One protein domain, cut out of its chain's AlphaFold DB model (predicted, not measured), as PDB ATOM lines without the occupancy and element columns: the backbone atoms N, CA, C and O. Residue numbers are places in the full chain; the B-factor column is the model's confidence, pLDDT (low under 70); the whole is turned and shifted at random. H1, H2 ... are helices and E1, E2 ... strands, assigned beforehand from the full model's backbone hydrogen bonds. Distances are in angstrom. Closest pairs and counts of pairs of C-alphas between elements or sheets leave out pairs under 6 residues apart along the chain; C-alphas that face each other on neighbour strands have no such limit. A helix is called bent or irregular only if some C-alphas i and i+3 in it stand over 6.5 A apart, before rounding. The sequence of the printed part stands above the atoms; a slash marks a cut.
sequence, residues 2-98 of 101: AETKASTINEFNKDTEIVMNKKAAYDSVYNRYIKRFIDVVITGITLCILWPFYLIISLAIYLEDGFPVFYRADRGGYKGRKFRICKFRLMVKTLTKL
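This is residues 2 to 98 of the 101 residues of the protein "Bac_transf domain-containing protein" of Clostridiales bacterium (UniProt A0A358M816). Two long helices, H1 and the bent H2, follow each other as a wide open arc, with H1 as one side, arm H2a as the base and arm H2b as the other side; a small two-stranded hairpin, E1 and E2, follows H2b and reaches back into the open space of the arc. The short helix H3 ends the arrangement beyond the hairpin, and residues 2 to 53 stand free. The printed part has 97 residues with three named helices and two named strands, in the order H1, H2, E1, E2, H3; the sheet has the order E1 - E2, antiparallel, and the class is mostly helix. The whole is extended, with a radius of gyration of the C-alphas of 23.0 A, and flat, spanning 67 by 42 by 22 A.

H1, residues 2 to 26, begins at C-alpha 2 (200.079, 77.757, 189.693) and is 36.7 A long. H2, residues 29 to 65, was assigned as one helix by its hydrogen bonds but is bent: C-alphas 49 and 52 are 7.4 A apart. Its arms are H2a, residues 29 to 49, 30.1 A long, and H2b, residues 52 to 65, 20.0 A long, beginning at C-alpha 52 (176.109, 100.261, 246.936). The strands are E1, residues 70 to 76, and E2, residues 82 to 88. H3, residues 93 to 97, ends at C-alpha 97 (197.274, 122.617, 235.354); it is neither bent nor irregular, but only just: C-alphas 93 and 96 are 6.0 A apart.

H1 and H2a meet only through their link. H2a and H2b stand at a steep tilt of 67 degrees, only just short of about perpendicular. E1 and E2 form an antiparallel hairpin, with 151 degrees between their directions; N 71 and O 87 are within hydrogen-bond range at 2.8 A, and N 85 and O 73 at 2.8 A. The closest C-alphas of H2b and E2 are those of Ser 58 and Phe 88, 8.0 A apart. H2b and H3 are close but not clearly touching, their closest C-alphas being those of Asp 65 and Lys 93, 6.5 A apart. H1 is apart from H2b, E1, E2 and H3, and H2a is apart from E1, E2 and H3. In H2b every O i to N i+4 pair is within hydrogen-bond range; the counts are 20 of 21 in H1, 15 of 17 in H2a and 0 of 1 in H3, where 2 of 2 O i to N i+3 pairs are within range.

The two C-alphas farthest apart, those of Ala 2 and Leu 63, are 69.1 A apart. The printed part has no cut, and the four links between successive named elements are tight. The mean pLDDT of the printed part is 74.4; 33 residues are under 70, among them residues 2 to 8, 20 to 29 and 89 to 98.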
ATOM      1  N   ALA A   2     201.529  78.009 189.746       59.94
ATOM      2  CA  ALA A   2     200.079  77.757 189.693       59.94
ATOM      3  C   ALA A   2     199.541  76.913 190.871       59.94
ATOM      4  O   ALA A   2     198.440  77.165 191.351       59.94
ATOM      5  N   GLU A   3     200.334  75.967 191.384       57.75
ATOM      6  CA  GLU A   3     199.907  75.040 192.449       57.75
ATOM      7  C   GLU A   3     199.732  75.723 193.815       57.75
ATOM      8  O   GLU A   3     198.804  75.406 194.553       57.75
ATOM      9  N   THR A   4     200.542  76.743 194.119       62.78
ATOM     10  CA  THR A   4     200.451  77.522 195.368       62.78
ATOM     11  C   THR A   4     199.166  78.346 195.444       62.78
ATOM     12  O   THR A   4     198.630  78.550 196.523       62.78
ATOM     13  N   LYS A   5     198.638  78.807 194.303       60.78
ATOM     14  CA  LYS A   5     197.413  79.619 194.259       60.78
ATOM     15  C   LYS A   5     196.163  78.770 194.516       60.78
ATOM     16  O   LYS A   5     195.216  79.252 195.129       60.78
ATOM     17  N   ALA A   6     196.172  77.510 194.078       63.84
ATOM     18  CA  ALA A   6     195.063  76.582 194.276       63.84
ATOM     19  C   ALA A   6     194.902  76.169 195.749       63.84
ATOM     20  O   ALA A   6     193.775  76.074 196.237       63.84
ATOM     21  N   SER A   7     196.007  75.986 196.482       62.22
ATOM     22  CA  SER A   7     195.948  75.673 197.915       62.22
ATOM     23  C   SER A   7     195.441  76.854 198.749       62.22
ATOM     24  O   SER A   7     194.584  76.649 199.605       62.22
ATOM     25  N   THR A   8     195.863  78.090 198.449       69.62
ATOM     26  CA  THR A   8     195.387  79.289 199.170       69.62
ATOM     27  C   THR A   8     193.897  79.555 198.946       69.62
ATOM     28  O   THR A   8     193.196  79.974 199.864       69.62
ATOM     29  N   ILE A   9     193.386  79.293 197.736       73.38
ATOM     30  CA  ILE A   9     191.955  79.448 197.424       73.38
ATOM     31  C   ILE A   9     191.112  78.424 198.198       73.38
ATOM     32  O   ILE A   9     190.052  78.775 198.713       73.38
ATOM     33  N   ASN A  10     191.584  77.180 198.325       73.88
ATOM     34  CA  ASN A  10     190.878  76.147 199.088       73.88
ATOM     35  C   ASN A  10     190.855  76.440 200.594       73.88
ATOM     36  O   ASN A  10     189.838  76.211 201.244       73.88
ATOM     37  N   GLU A  11     191.943  76.979 201.144       74.75
ATOM     38  CA  GLU A  11     192.010  77.383 202.552       74.75
ATOM     39  C   GLU A  11     191.072  78.571 202.837       74.75
ATOM     40  O   GLU A  11     190.268  78.519 203.766       74.75
ATOM     41  N   PHE A  12     191.039  79.570 201.947       76.56
ATOM     42  CA  PHE A  12     190.118  80.709 202.042       76.56
ATOM     43  C   PHE A  12     188.633  80.317 201.892       76.56
ATOM     44  O   PHE A  12     187.770  80.825 202.616       76.56
ATOM     45  N   ASN A  13     188.311  79.395 200.980       77.69
ATOM     46  CA  ASN A  13     186.950  78.860 200.850       77.69
ATOM     47  C   ASN A  13     186.532  78.084 202.105       77.69
ATOM     48  O   ASN A  13     185.412  78.239 202.582       77.69
ATOM     49  N   LYS A  14     187.449  77.320 202.704       74.31
ATOM     50  CA  LYS A  14     187.190  76.602 203.954       74.31
ATOM     51  C   LYS A  14     186.937  77.561 205.119       74.31
ATOM     52  O   LYS A  14     186.000  77.351 205.885       74.31
ATOM     53  N   ASP A  15     187.706  78.641 205.230       75.19
ATOM     54  CA  ASP A  15     187.502  79.656 206.267       75.19
ATOM     55  C   ASP A  15     186.167  80.392 206.096       75.19
ATOM     56  O   ASP A  15     185.438  80.610 207.068       75.19
ATOM     57  N   THR A  16     185.801  80.735 204.859       74.88
ATOM     58  CA  THR A  16     184.510  81.378 204.565       74.88
ATOM     59  C   THR A  16     183.328  80.440 204.813       74.88
ATOM     60  O   THR A  16     182.339  80.876 205.405       74.88
ATOM     61  N   GLU A  17     183.436  79.152 204.483       72.31
ATOM     62  CA  GLU A  17     182.433  78.135 204.821       72.31
ATOM     63  C   GLU A  17     182.307  77.923 206.333       72.31
ATOM     64  O   GLU A  17     181.191  77.894 206.857       72.31
ATOM     65  N   ILE A  18     183.422  77.844 207.069       73.12
ATOM     66  CA  ILE A  18     183.415  77.716 208.533       73.12
ATOM     67  C   ILE A  18     182.731  78.929 209.171       73.12
ATOM     68  O   ILE A  18     181.904  78.772 210.076       73.12
ATOM     69  N   VAL A  19     183.038  80.140 208.699       71.56
ATOM     70  CA  VAL A  19     182.427  81.380 209.195       71.56
ATOM     71  C   VAL A  19     180.936  81.433 208.861       71.56
ATOM     72  O   VAL A  19     180.136  81.765 209.740       71.56
ATOM     73  N   MET A  20     180.535  81.062 207.643       67.50
ATOM     74  CA  MET A  20     179.127  81.032 207.227       67.50
ATOM     75  C   MET A  20     178.319  79.974 207.989       67.50
ATOM     76  O   MET A  20     177.221  80.274 208.461       67.50
ATOM     77  N   ASN A  21     178.880  78.782 208.209       68.88
ATOM     78  CA  ASN A  21     178.247  77.718 208.986       68.88
ATOM     79  C   ASN A  21     178.095  78.109 210.467       68.88
ATOM     80  O   ASN A  21     177.017  77.977 211.051       68.88
ATOM     81  N   LYS A  22     179.129  78.715 211.072       64.31
ATOM     82  CA  LYS A  22     179.016  79.303 212.420       64.31
ATOM     83  C   LYS A  22     177.933  80.371 212.484       64.31
ATOM     84  O   LYS A  22     177.226  80.467 213.487       64.31
ATOM     85  N   LYS A  23     177.806  81.190 211.439       63.41
ATOM     86  CA  LYS A  23     176.806  82.256 211.382       63.41
ATOM     87  C   LYS A  23     175.388  81.689 211.313       63.41
ATOM     88  O   LYS A  23     174.535  82.170 212.050       63.41
ATOM     89  N   ALA A  24     175.161  80.644 210.517       63.03
ATOM     90  CA  ALA A  24     173.888  79.923 210.457       63.03
ATOM     91  C   ALA A  24     173.524  79.271 211.804       63.03
ATOM     92  O   ALA A  24     172.378  79.366 212.239       63.03
ATOM     93  N   ALA A  25     174.503  78.708 212.521       61.81
ATOM     94  CA  ALA A  25     174.300  78.194 213.878       61.81
ATOM     95  C   ALA A  25     174.016  79.310 214.911       61.81
ATOM     96  O   ALA A  25     173.276  79.099 215.874       61.81
ATOM     97  N   TYR A  26     174.573  80.512 214.714       62.31
ATOM     98  CA  TYR A  26     174.371  81.672 215.593       62.31
ATOM     99  C   TYR A  26     173.064  82.437 215.303       62.31
ATOM    100  O   TYR A  26     172.523  83.055 216.216       62.31
ATOM    101  N   ASP A  27     172.519  82.411 214.082       62.75
ATOM    102  CA  ASP A  27     171.305  83.168 213.697       62.75
ATOM    103  C   ASP A  27     169.978  82.495 214.128       62.75
ATOM    104  O   ASP A  27     168.895  82.859 213.672       62.75
ATOM    105  N   SER A  28     170.035  81.550 215.071       66.56
ATOM    106  CA  SER A  28     168.852  80.973 215.715       66.56
ATOM    107  C   SER A  28     168.063  82.018 216.524       66.56
ATOM    108  O   SER A  28     168.630  82.837 217.255       66.56
ATOM    109  N   VAL A  29     166.727  81.938 216.457       66.81
ATOM    110  CA  VAL A  29     165.764  82.744 217.241       66.81
ATOM    111  C   VAL A  29     166.096  82.709 218.742       66.81
ATOM    112  O   VAL A  29     165.988  83.727 219.430       66.81
ATOM    113  N   TYR A  30     166.606  81.571 219.227       70.19
ATOM    114  CA  TYR A  30     167.084  81.385 220.596       70.19
ATOM    115  C   TYR A  30     168.197  82.378 220.956       70.19
ATOM    116  O   TYR A  30     168.143  83.089 221.958       70.19
ATOM    117  N   ASN A  31     169.197  82.501 220.095       69.56
ATOM    118  CA  ASN A  31     170.368  83.313 220.374       69.56
ATOM    119  C   ASN A  31     170.105  84.821 220.227       69.56
ATOM    120  O   ASN A  31     170.828  85.637 220.790       69.56
ATOM    121  N   ARG A  32     169.050  85.216 219.501       69.81
ATOM    122  CA  ARG A  32     168.655  86.625 219.396       69.81
ATOM    123  C   ARG A  32     167.748  87.073 220.543       69.81
ATOM    124  O   ARG A  32     167.962  88.166 221.060       69.81
ATOM    125  N   TYR A  33     166.765  86.264 220.942       77.81
ATOM    126  CA  TYR A  33     165.779  86.664 221.954       77.81
ATOM    127  C   TYR A  33     166.095  86.130 223.348       77.81
ATOM    128  O   TYR A  33     166.118  86.908 224.298       77.81
ATOM    129  N   ILE A  34     166.396  84.837 223.480       82.25
ATOM    130  CA  ILE A  34     166.628  84.215 224.791       82.25
ATOM    131  C   ILE A  34     167.947  84.705 225.382       82.25
ATOM    132  O   ILE A  34     167.966  85.151 226.525       82.25
ATOM    133  N   LYS A  35     169.023  84.759 224.588       79.31
ATOM    134  CA  LYS A  35     170.291  85.350 225.052       79.31
ATOM    135  C   LYS A  35     170.125  86.809 225.474       79.31
ATOM    136  O   LYS A  35     170.675  87.221 226.487       79.31
ATOM    137  N   ARG A  36     169.318  87.584 224.739       81.56
ATOM    138  CA  ARG A  36     169.057  88.988 225.081       81.56
ATOM    139  C   ARG A  36     168.258  89.124 226.373       81.56
ATOM    140  O   ARG A  36     168.546  90.026 227.151       81.56
ATOM    141  N   PHE A  37     167.279  88.253 226.595       88.06
ATOM    142  CA  PHE A  37     166.500  88.229 227.828       88.06
ATOM    143  C   PHE A  37     167.378  87.863 229.030       88.06
ATOM    144  O   PHE A  37     167.384  88.585 230.023       88.06
ATOM    145  N   ILE A  38     168.187  86.809 228.898       88.62
ATOM    146  CA  ILE A  38     169.137  86.371 229.926       88.62
ATOM    147  C   ILE A  38     170.133  87.491 230.255       88.62
ATOM    148  O   ILE A  38     170.289  87.828 231.425       88.62
ATOM    149  N   ASP A  39     170.740  88.126 229.246       87.12
ATOM    150  CA  ASP A  39     171.681  89.235 229.452       87.12
ATOM    151  C   ASP A  39     171.042  90.384 230.247       87.12
ATOM    152  O   ASP A  39     171.673  90.937 231.146       87.12
ATOM    153  N   VAL A  40     169.788  90.748 229.947       89.75
ATOM    154  CA  VAL A  40     169.078  91.838 230.640       89.75
ATOM    155  C   VAL A  40     168.754  91.460 232.085       89.75
ATOM    156  O   VAL A  40     168.981  92.272 232.980       89.75
ATOM    157  N   VAL A  41     168.270  90.238 232.326       93.81
ATOM    158  CA  VAL A  41     167.936  89.758 233.677       93.81
ATOM    159  C   VAL A  41     169.191  89.655 234.543       93.81
ATOM    160  O   VAL A  41     169.211  90.193 235.648       93.81
ATOM    161  N   ILE A  42     170.260  89.036 234.030       93.25
ATOM    162  CA  ILE A  42     171.533  88.906 234.751       93.25
ATOM    163  C   ILE A  42     172.117  90.290 235.030       93.25
ATOM    164  O   ILE A  42     172.452  90.583 236.174       93.25
ATOM    165  N   THR A  43     172.171  91.170 234.024       92.31
ATOM    166  CA  THR A  43     172.679  92.538 234.213       92.31
ATOM    167  C   THR A  43     171.860  93.291 235.259       92.31
ATOM    168  O   THR A  43     172.444  93.963 236.102       92.31
ATOM    169  N   GLY A  44     170.528  93.164 235.253       92.75
ATOM    170  CA  GLY A  44     169.651  93.800 236.239       92.75
ATOM    171  C   GLY A  44     169.923  93.331 237.670       92.75
ATOM    172  O   GLY A  44     170.068  94.158 238.568       92.75
ATOM    173  N   ILE A  45     170.065  92.019 237.874       94.00
ATOM    174  CA  ILE A  45     170.381  91.435 239.186       94.00
ATOM    175  C   ILE A  45     171.768  91.887 239.650       94.00
ATOM    176  O   ILE A  45     171.915  92.377 240.768       94.00
ATOM    177  N   THR A  46     172.782  91.782 238.787       92.06
ATOM    178  CA  THR A  46     174.145  92.222 239.107       92.06
ATOM    179  C   THR A  46     174.173  93.707 239.461       92.06
ATOM    180  O   THR A  46     174.782  94.081 240.457       92.06
ATOM    181  N   LEU A  47     173.465  94.561 238.717       90.69
ATOM    182  CA  LEU A  47     173.399  95.994 239.003       90.69
ATOM    183  C   LEU A  47     172.724  96.274 240.356       90.69
ATOM    184  O   LEU A  47     173.190  97.130 241.102       90.69
ATOM    185  N   CYS A  48     171.682  95.512 240.701       92.19
ATOM    186  CA  CYS A  48     170.972  95.604 241.979       92.19
ATOM    187  C   CYS A  48     171.780  95.073 243.176       92.19
ATOM    188  O   CYS A  48     171.453  95.369 244.319       92.19
ATOM    189  N   ILE A  49     172.844  94.304 242.945       92.88
ATOM    190  CA  ILE A  49     173.783  93.885 243.998       92.88
ATOM    191  C   ILE A  49     174.960  94.861 244.086       92.88
ATOM    192  O   ILE A  49     175.416  95.190 245.178       92.88
ATOM    193  N   LEU A  50     175.442  95.361 242.945       91.44
ATOM    194  CA  LEU A  50     176.606  96.246 242.872       91.44
ATOM    195  C   LEU A  50     176.272  97.729 243.104       91.44
ATOM    196  O   LEU A  50     177.192  98.534 243.237       91.44
ATOM    197  N   TRP A  51     174.998  98.127 243.176       91.38
ATOM    198  CA  TRP A  51     174.625  99.532 243.391       91.38
ATOM    199  C   TRP A  51     175.285 100.210 244.612       91.38
ATOM    200  O   TRP A  51     175.774 101.323 244.411       91.38
ATOM    201  N   PRO A  52     175.415  99.611 245.824       89.19
ATOM    202  CA  PRO A  52     176.109 100.261 246.936       89.19
ATOM    203  C   PRO A  52     177.595 100.455 246.634       89.19
ATOM    204  O   PRO A  52     178.165 101.486 246.980       89.19
ATOM    205  N   PHE A  53     178.217  99.502 245.938       89.81
ATOM    206  CA  PHE A  53     179.622  99.575 245.554       89.81
ATOM    207  C   PHE A  53     179.868 100.716 244.560       89.81
ATOM    208  O   PHE A  53     180.788 101.514 244.736       89.81
ATOM    209  N   TYR A  54     178.991 100.864 243.563       86.19
ATOM    210  CA  TYR A  54     179.045 101.997 242.640       86.19
ATOM    211  C   TYR A  54     178.803 103.342 243.334       86.19
ATOM    212  O   TYR A  54     179.402 104.339 242.933       86.19
ATOM    213  N   LEU A  55     177.966 103.378 244.373       86.94
ATOM    214  CA  LEU A  55     177.701 104.583 245.157       86.94
ATOM    215  C   LEU A  55     178.949 105.015 245.943       86.94
ATOM    216  O   LEU A  55     179.327 106.183 245.886       86.94
ATOM    217  N   ILE A  56     179.644 104.067 246.580       88.56
ATOM    218  CA  ILE A  56     180.910 104.319 247.290       88.56
ATOM    219  C   ILE A  56     181.976 104.856 246.327       88.56
ATOM    220  O   ILE A  56     182.597 105.879 246.608       88.56
ATOM    221  N   ILE A  57     182.150 104.220 245.163       85.38
ATOM    222  CA  ILE A  57     183.103 104.681 244.138       85.38
ATOM    223  C   ILE A  57     182.734 106.078 243.637       85.38
ATOM    224  O   ILE A  57     183.597 106.940 243.498       85.38
ATOM    225  N   SER A  58     181.447 106.325 243.382       84.00
ATOM    226  CA  SER A  58     180.971 107.634 242.942       84.00
ATOM    227  C   SER A  58     181.253 108.724 243.975       84.00
ATOM    228  O   SER A  58     181.558 109.849 243.588       84.00
ATOM    229  N   LEU A  59     181.148 108.405 245.268       84.31
ATOM    230  CA  LEU A  59     181.448 109.338 246.349       84.31
ATOM    231  C   LEU A  59     182.955 109.598 246.469       84.31
ATOM    232  O   LEU A  59     183.351 110.751 246.598       84.31
ATOM    233  N   ALA A  60     183.790 108.559 246.360       83.06
ATOM    234  CA  ALA A  60     185.246 108.700 246.361       83.06
ATOM    235  C   ALA A  60     185.730 109.601 245.211       83.06
ATOM    236  O   ALA A  60     186.446 110.570 245.444       83.06
ATOM    237  N   ILE A  61     185.240 109.365 243.988       78.94
ATOM    238  CA  ILE A  61     185.567 110.192 242.813       78.94
ATOM    239  C   ILE A  61     185.073 111.633 242.995       78.94
ATOM    240  O   ILE A  61     185.754 112.580 242.605       78.94
ATOM    241  N   TYR A  62     183.888 111.817 243.587       77.94
ATOM    242  CA  TYR A  62     183.356 113.151 243.861       77.94
ATOM    243  C   TYR A  62     184.240 113.940 244.835       77.94
ATOM    244  O   TYR A  62     184.430 115.139 244.637       77.94
ATOM    245  N   LEU A  63     184.786 113.278 245.860       75.12
ATOM    246  CA  LEU A  63     185.684 113.900 246.833       75.12
ATOM    247  C   LEU A  63     187.060 114.240 246.237       75.12
ATOM    248  O   LEU A  63     187.635 115.254 246.624       75.12
ATOM    249  N   GLU A  64     187.574 113.435 245.302       70.88
ATOM    250  CA  GLU A  64     188.887 113.659 244.675       70.88
ATOM    251  C   GLU A  64     188.859 114.715 243.554       70.88
ATOM    252  O   GLU A  64     189.651 115.656 243.574       70.88
ATOM    253  N   ASP A  65     187.955 114.582 242.577       65.88
ATOM    254  CA  ASP A  65     187.995 115.349 241.316       65.88
ATOM    255  C   ASP A  65     186.746 116.229 241.073       65.88
ATOM    256  O   ASP A  65     186.704 117.019 240.118       65.88
ATOM    257  N   GLY A  66     185.720 116.132 241.927       70.06
ATOM    258  CA  GLY A  66     184.456 116.862 241.796       70.06
ATOM    259  C   GLY A  66     183.521 116.322 240.701       70.06
ATOM    260  O   GLY A  66     183.644 115.203 240.206       70.06
ATOM    261  N   PHE A  67     182.515 117.114 240.314       59.84
ATOM    262  CA  PHE A  67     181.544 116.734 239.278       59.84
ATOM    263  C   PHE A  67     182.109 117.029 237.872       59.84
ATOM    264  O   PHE A  67     182.618 118.136 237.672       59.84
ATOM    265  N   PRO A  68     182.011 116.133 236.861       68.88
ATOM    266  CA  PRO A  68     181.177 114.927 236.754       68.88
ATOM    267  C   PRO A  68     181.923 113.580 236.919       68.88
ATOM    268  O   PRO A  68     182.923 113.319 236.245       68.88
ATOM    269  N   VAL A  69     181.328 112.669 237.703       70.56
ATOM    270  CA  VAL A  69     181.844 111.311 238.011       70.56
ATOM    271  C   VAL A  69     181.950 110.408 236.772       70.56
ATOM    272  O   VAL A  69     182.876 109.604 236.641       70.56
ATOM    273  N   PHE A  70     181.011 110.543 235.833       74.56
ATOM    274  CA  PHE A  70     180.967 109.726 234.621       74.56
ATOM    275  C   PHE A  70     181.488 110.495 233.409       74.56
ATOM    276  O   PHE A  70     180.958 111.545 233.038       74.56
ATOM    277  N   TYR A  71     182.487 109.928 232.738       74.81
ATOM    278  CA  TYR A  71     182.912 110.354 231.413       74.81
ATOM    279  C   TYR A  71     182.085 109.641 230.339       74.81
ATOM    280  O   TYR A  71     181.839 108.433 230.411       74.81
ATOM    281  N   ARG A  72     181.644 110.407 229.340       75.50
ATOM    282  CA  ARG A  72     180.801 109.952 228.233       75.50
ATOM    283  C   ARG A  72     181.610 110.026 226.944       75.50
ATOM    284  O   ARG A  72     181.860 111.118 226.452       75.50
ATOM    285  N   ALA A  73     182.003 108.873 226.412       77.06
ATOM    286  CA  ALA A  73     182.717 108.781 225.140       77.06
ATOM    287  C   ALA A  73     181.816 108.179 224.060       77.06
ATOM    288  O   ALA A  73     181.214 107.125 224.277       77.06
ATOM    289  N   ASP A  74     181.759 108.806 222.889       81.19
ATOM    290  CA  ASP A  74     181.026 108.259 221.750       81.19
ATOM    291  C   ASP A  74     181.888 107.222 221.009       81.19
ATOM    292  O   ASP A  74     183.064 107.450 220.714       81.19
ATOM    293  N   ARG A  75     181.308 106.054 220.713       76.69
ATOM    294  CA  ARG A  75     181.922 104.994 219.897       76.69
ATOM    295  C   ARG A  75     180.930 104.464 218.859       76.69
ATOM    296  O   ARG A  75     179.715 104.584 219.017       76.69
ATOM    297  N   GLY A  76     181.450 103.876 217.780       75.31
ATOM    298  CA  GLY A  76     180.631 103.176 216.788       75.31
ATOM    299  C   GLY A  76     179.957 101.952 217.414       75.31
ATOM    300  O   GLY A  76     180.633 101.138 218.038       75.31
ATOM    301  N   GLY A  77     178.634 101.850 217.296       74.38
ATOM    302  CA  GLY A  77     177.837 100.758 217.858       74.38
ATOM    303  C   GLY A  77     177.162  99.887 216.795       74.38
ATOM    304  O   GLY A  77     177.449  99.959 215.598       74.38
ATOM    305  N   TYR A  78     176.247  99.029 217.247       68.06
ATOM    306  CA  TYR A  78     175.561  98.041 216.411       68.06
ATOM    307  C   TYR A  78     174.693  98.702 215.322       68.06
ATOM    308  O   TYR A  78     173.912  99.614 215.608       68.06
ATOM    309  N   LYS A  79     174.813  98.225 214.073       70.00
ATOM    310  CA  LYS A  79     174.139  98.770 212.871       70.00
ATOM    311  C   LYS A  79     174.431 100.255 212.589       70.00
ATOM    312  O   LYS A  79     173.561 100.972 212.107       70.00
ATOM    313  N   GLY A  80     175.630 100.738 212.919       73.44
ATOM    314  CA  GLY A  80     176.029 102.125 212.642       73.44
ATOM    315  C   GLY A  80     175.416 103.163 213.586       73.44
ATOM    316  O   GLY A  80     175.657 104.358 213.429       73.44
ATOM    317  N   ARG A  81     174.662 102.738 214.611       72.06
ATOM    318  CA  ARG A  81     174.200 103.646 215.664       72.06
ATOM    319  C   ARG A  81     175.338 103.921 216.635       72.06
ATOM    320  O   ARG A  81     175.912 102.987 217.191       72.06
ATOM    321  N   LYS A  82     175.666 105.198 216.840       76.62
ATOM    322  CA  LYS A  82     176.654 105.616 217.841       76.62
ATOM    323  C   LYS A  82     176.161 105.196 219.226       76.62
ATOM    324  O   LYS A  82     175.010 105.451 219.577       76.62
ATOM    325  N   PHE A  83     177.021 104.535 219.990       77.12
ATOM    326  CA  PHE A  83     176.766 104.175 221.378       77.12
ATOM    327  C   PHE A  83     177.673 105.006 222.276       77.12
ATOM    328  O   PHE A  83     178.874 105.135 222.027       77.12
ATOM    329  N   ARG A  84     177.083 105.566 223.327       77.44
ATOM    330  CA  ARG A  84     177.806 106.342 224.321       77.44
ATOM    331  C   ARG A  84     178.227 105.424 225.455       77.44
ATOM    332  O   ARG A  84     177.384 104.860 226.146       77.44
ATOM    333  N   ILE A  85     179.531 105.300 225.652       76.94
ATOM    334  CA  ILE A  85     180.097 104.530 226.751       76.94
ATOM    335  C   ILE A  85     180.198 105.443 227.972       76.94
ATOM    336  O   ILE A  85     180.859 106.481 227.922       76.94
ATOM    337  N   CYS A  86     179.566 105.028 229.068       77.12
ATOM    338  CA  CYS A  86     179.757 105.618 230.386       77.12
ATOM    339  C   CYS A  86     180.908 104.890 231.090       77.12
ATOM    340  O   CYS A  86     180.846 103.676 231.275       77.12
ATOM    341  N   LYS A  87     181.959 105.619 231.467       74.12
ATOM    342  CA  LYS A  87     183.067 105.118 232.294       74.12
ATOM    343  C   LYS A  87     183.235 106.014 233.512       74.12
ATOM    344  O   LYS A  87     183.007 107.219 233.412       74.12
ATOM    345  N   PHE A  88     183.656 105.432 234.631       72.06
ATOM    346  CA  PHE A  88     184.146 106.219 235.757       72.06
ATOM    347  C   PHE A  88     185.371 107.011 235.310       72.06
ATOM    348  O   PHE A  88     186.253 106.485 234.624       72.06
ATOM    349  N   ARG A  89     185.382 108.302 235.632       68.25
ATOM    350  CA  ARG A  89     186.539 109.156 235.393       68.25
ATOM    351  C   ARG A  89     187.631 108.740 236.382       68.25
ATOM    352  O   ARG A  89     187.425 108.837 237.579       68.25
ATOM    353  N   LEU A  90     188.752 108.244 235.861       63.59
ATOM    354  CA  LEU A  90     189.956 107.892 236.634       63.59
ATOM    355  C   LEU A  90     191.112 108.876 236.382       63.59
ATOM    356  O   LEU A  90     192.211 108.689 236.889       63.59
ATOM    357  N   MET A  91     190.897 109.885 235.530       59.28
ATOM    358  CA  MET A  91     191.941 110.835 235.155       59.28
ATOM    359  C   MET A  91     191.868 112.064 236.057       59.28
ATOM    360  O   MET A  91     190.969 112.893 235.894       59.28
ATOM    361  N   VAL A  92     192.850 112.150 236.953       58.50
ATOM    362  CA  VAL A  92     193.096 113.257 237.880       58.50
ATOM    363  C   VAL A  92     193.200 114.573 237.111       58.50
ATOM    364  O   VAL A  92     194.044 114.727 236.223       58.50
ATOM    365  N   LYS A  93     192.368 115.561 237.460       56.53
ATOM    366  CA  LYS A  93     192.377 116.889 236.813       56.53
ATOM    367  C   LYS A  93     193.688 117.652 237.062       56.53
ATOM    368  O   LYS A  93     194.067 118.513 236.266       56.53
ATOM    369  N   THR A  94     194.384 117.327 238.150       53.09
ATOM    370  CA  THR A  94     195.549 118.050 238.683       53.09
ATOM    371  C   THR A  94     196.707 118.191 237.690       53.09
ATOM    372  O   THR A  94     197.312 119.257 237.637       53.09
ATOM    373  N   LEU A  95     196.984 117.188 236.848       52.94
ATOM    374  CA  LEU A  95     198.142 117.220 235.935       52.94
ATOM    375  C   LEU A  95     197.981 118.220 234.779       52.94
ATOM    376  O   LEU A  95     198.963 118.790 234.319       52.94
ATOM    377  N   THR A  96     196.746 118.515 234.364       52.94
ATOM    378  CA  THR A  96     196.494 119.467 233.263       52.94
ATOM    379  C   THR A  96     196.782 120.925 233.623       52.94
ATOM    380  O   THR A  96     196.870 121.764 232.733       52.94
ATOM    381  N   LYS A  97     196.937 121.254 234.914       49.97
ATOM    382  CA  LYS A  97     197.274 122.617 235.354       49.97
ATOM    383  C   LYS A  97     198.779 122.891 235.432       49.97
ATOM    384  O   LYS A  97     199.141 124.058 235.514       49.97
ATOM    385  N   LEU A  98     199.632 121.864 235.424       55.09
ATOM    386  CA  LEU A  98     201.082 122.024 235.608       55.09
ATOM    387  C   LEU A  98     201.859 122.176 234.291       55.09
ATOM    388  O   LEU A  98     202.964 122.697 234.316       55.09
TER     389      LEU A  98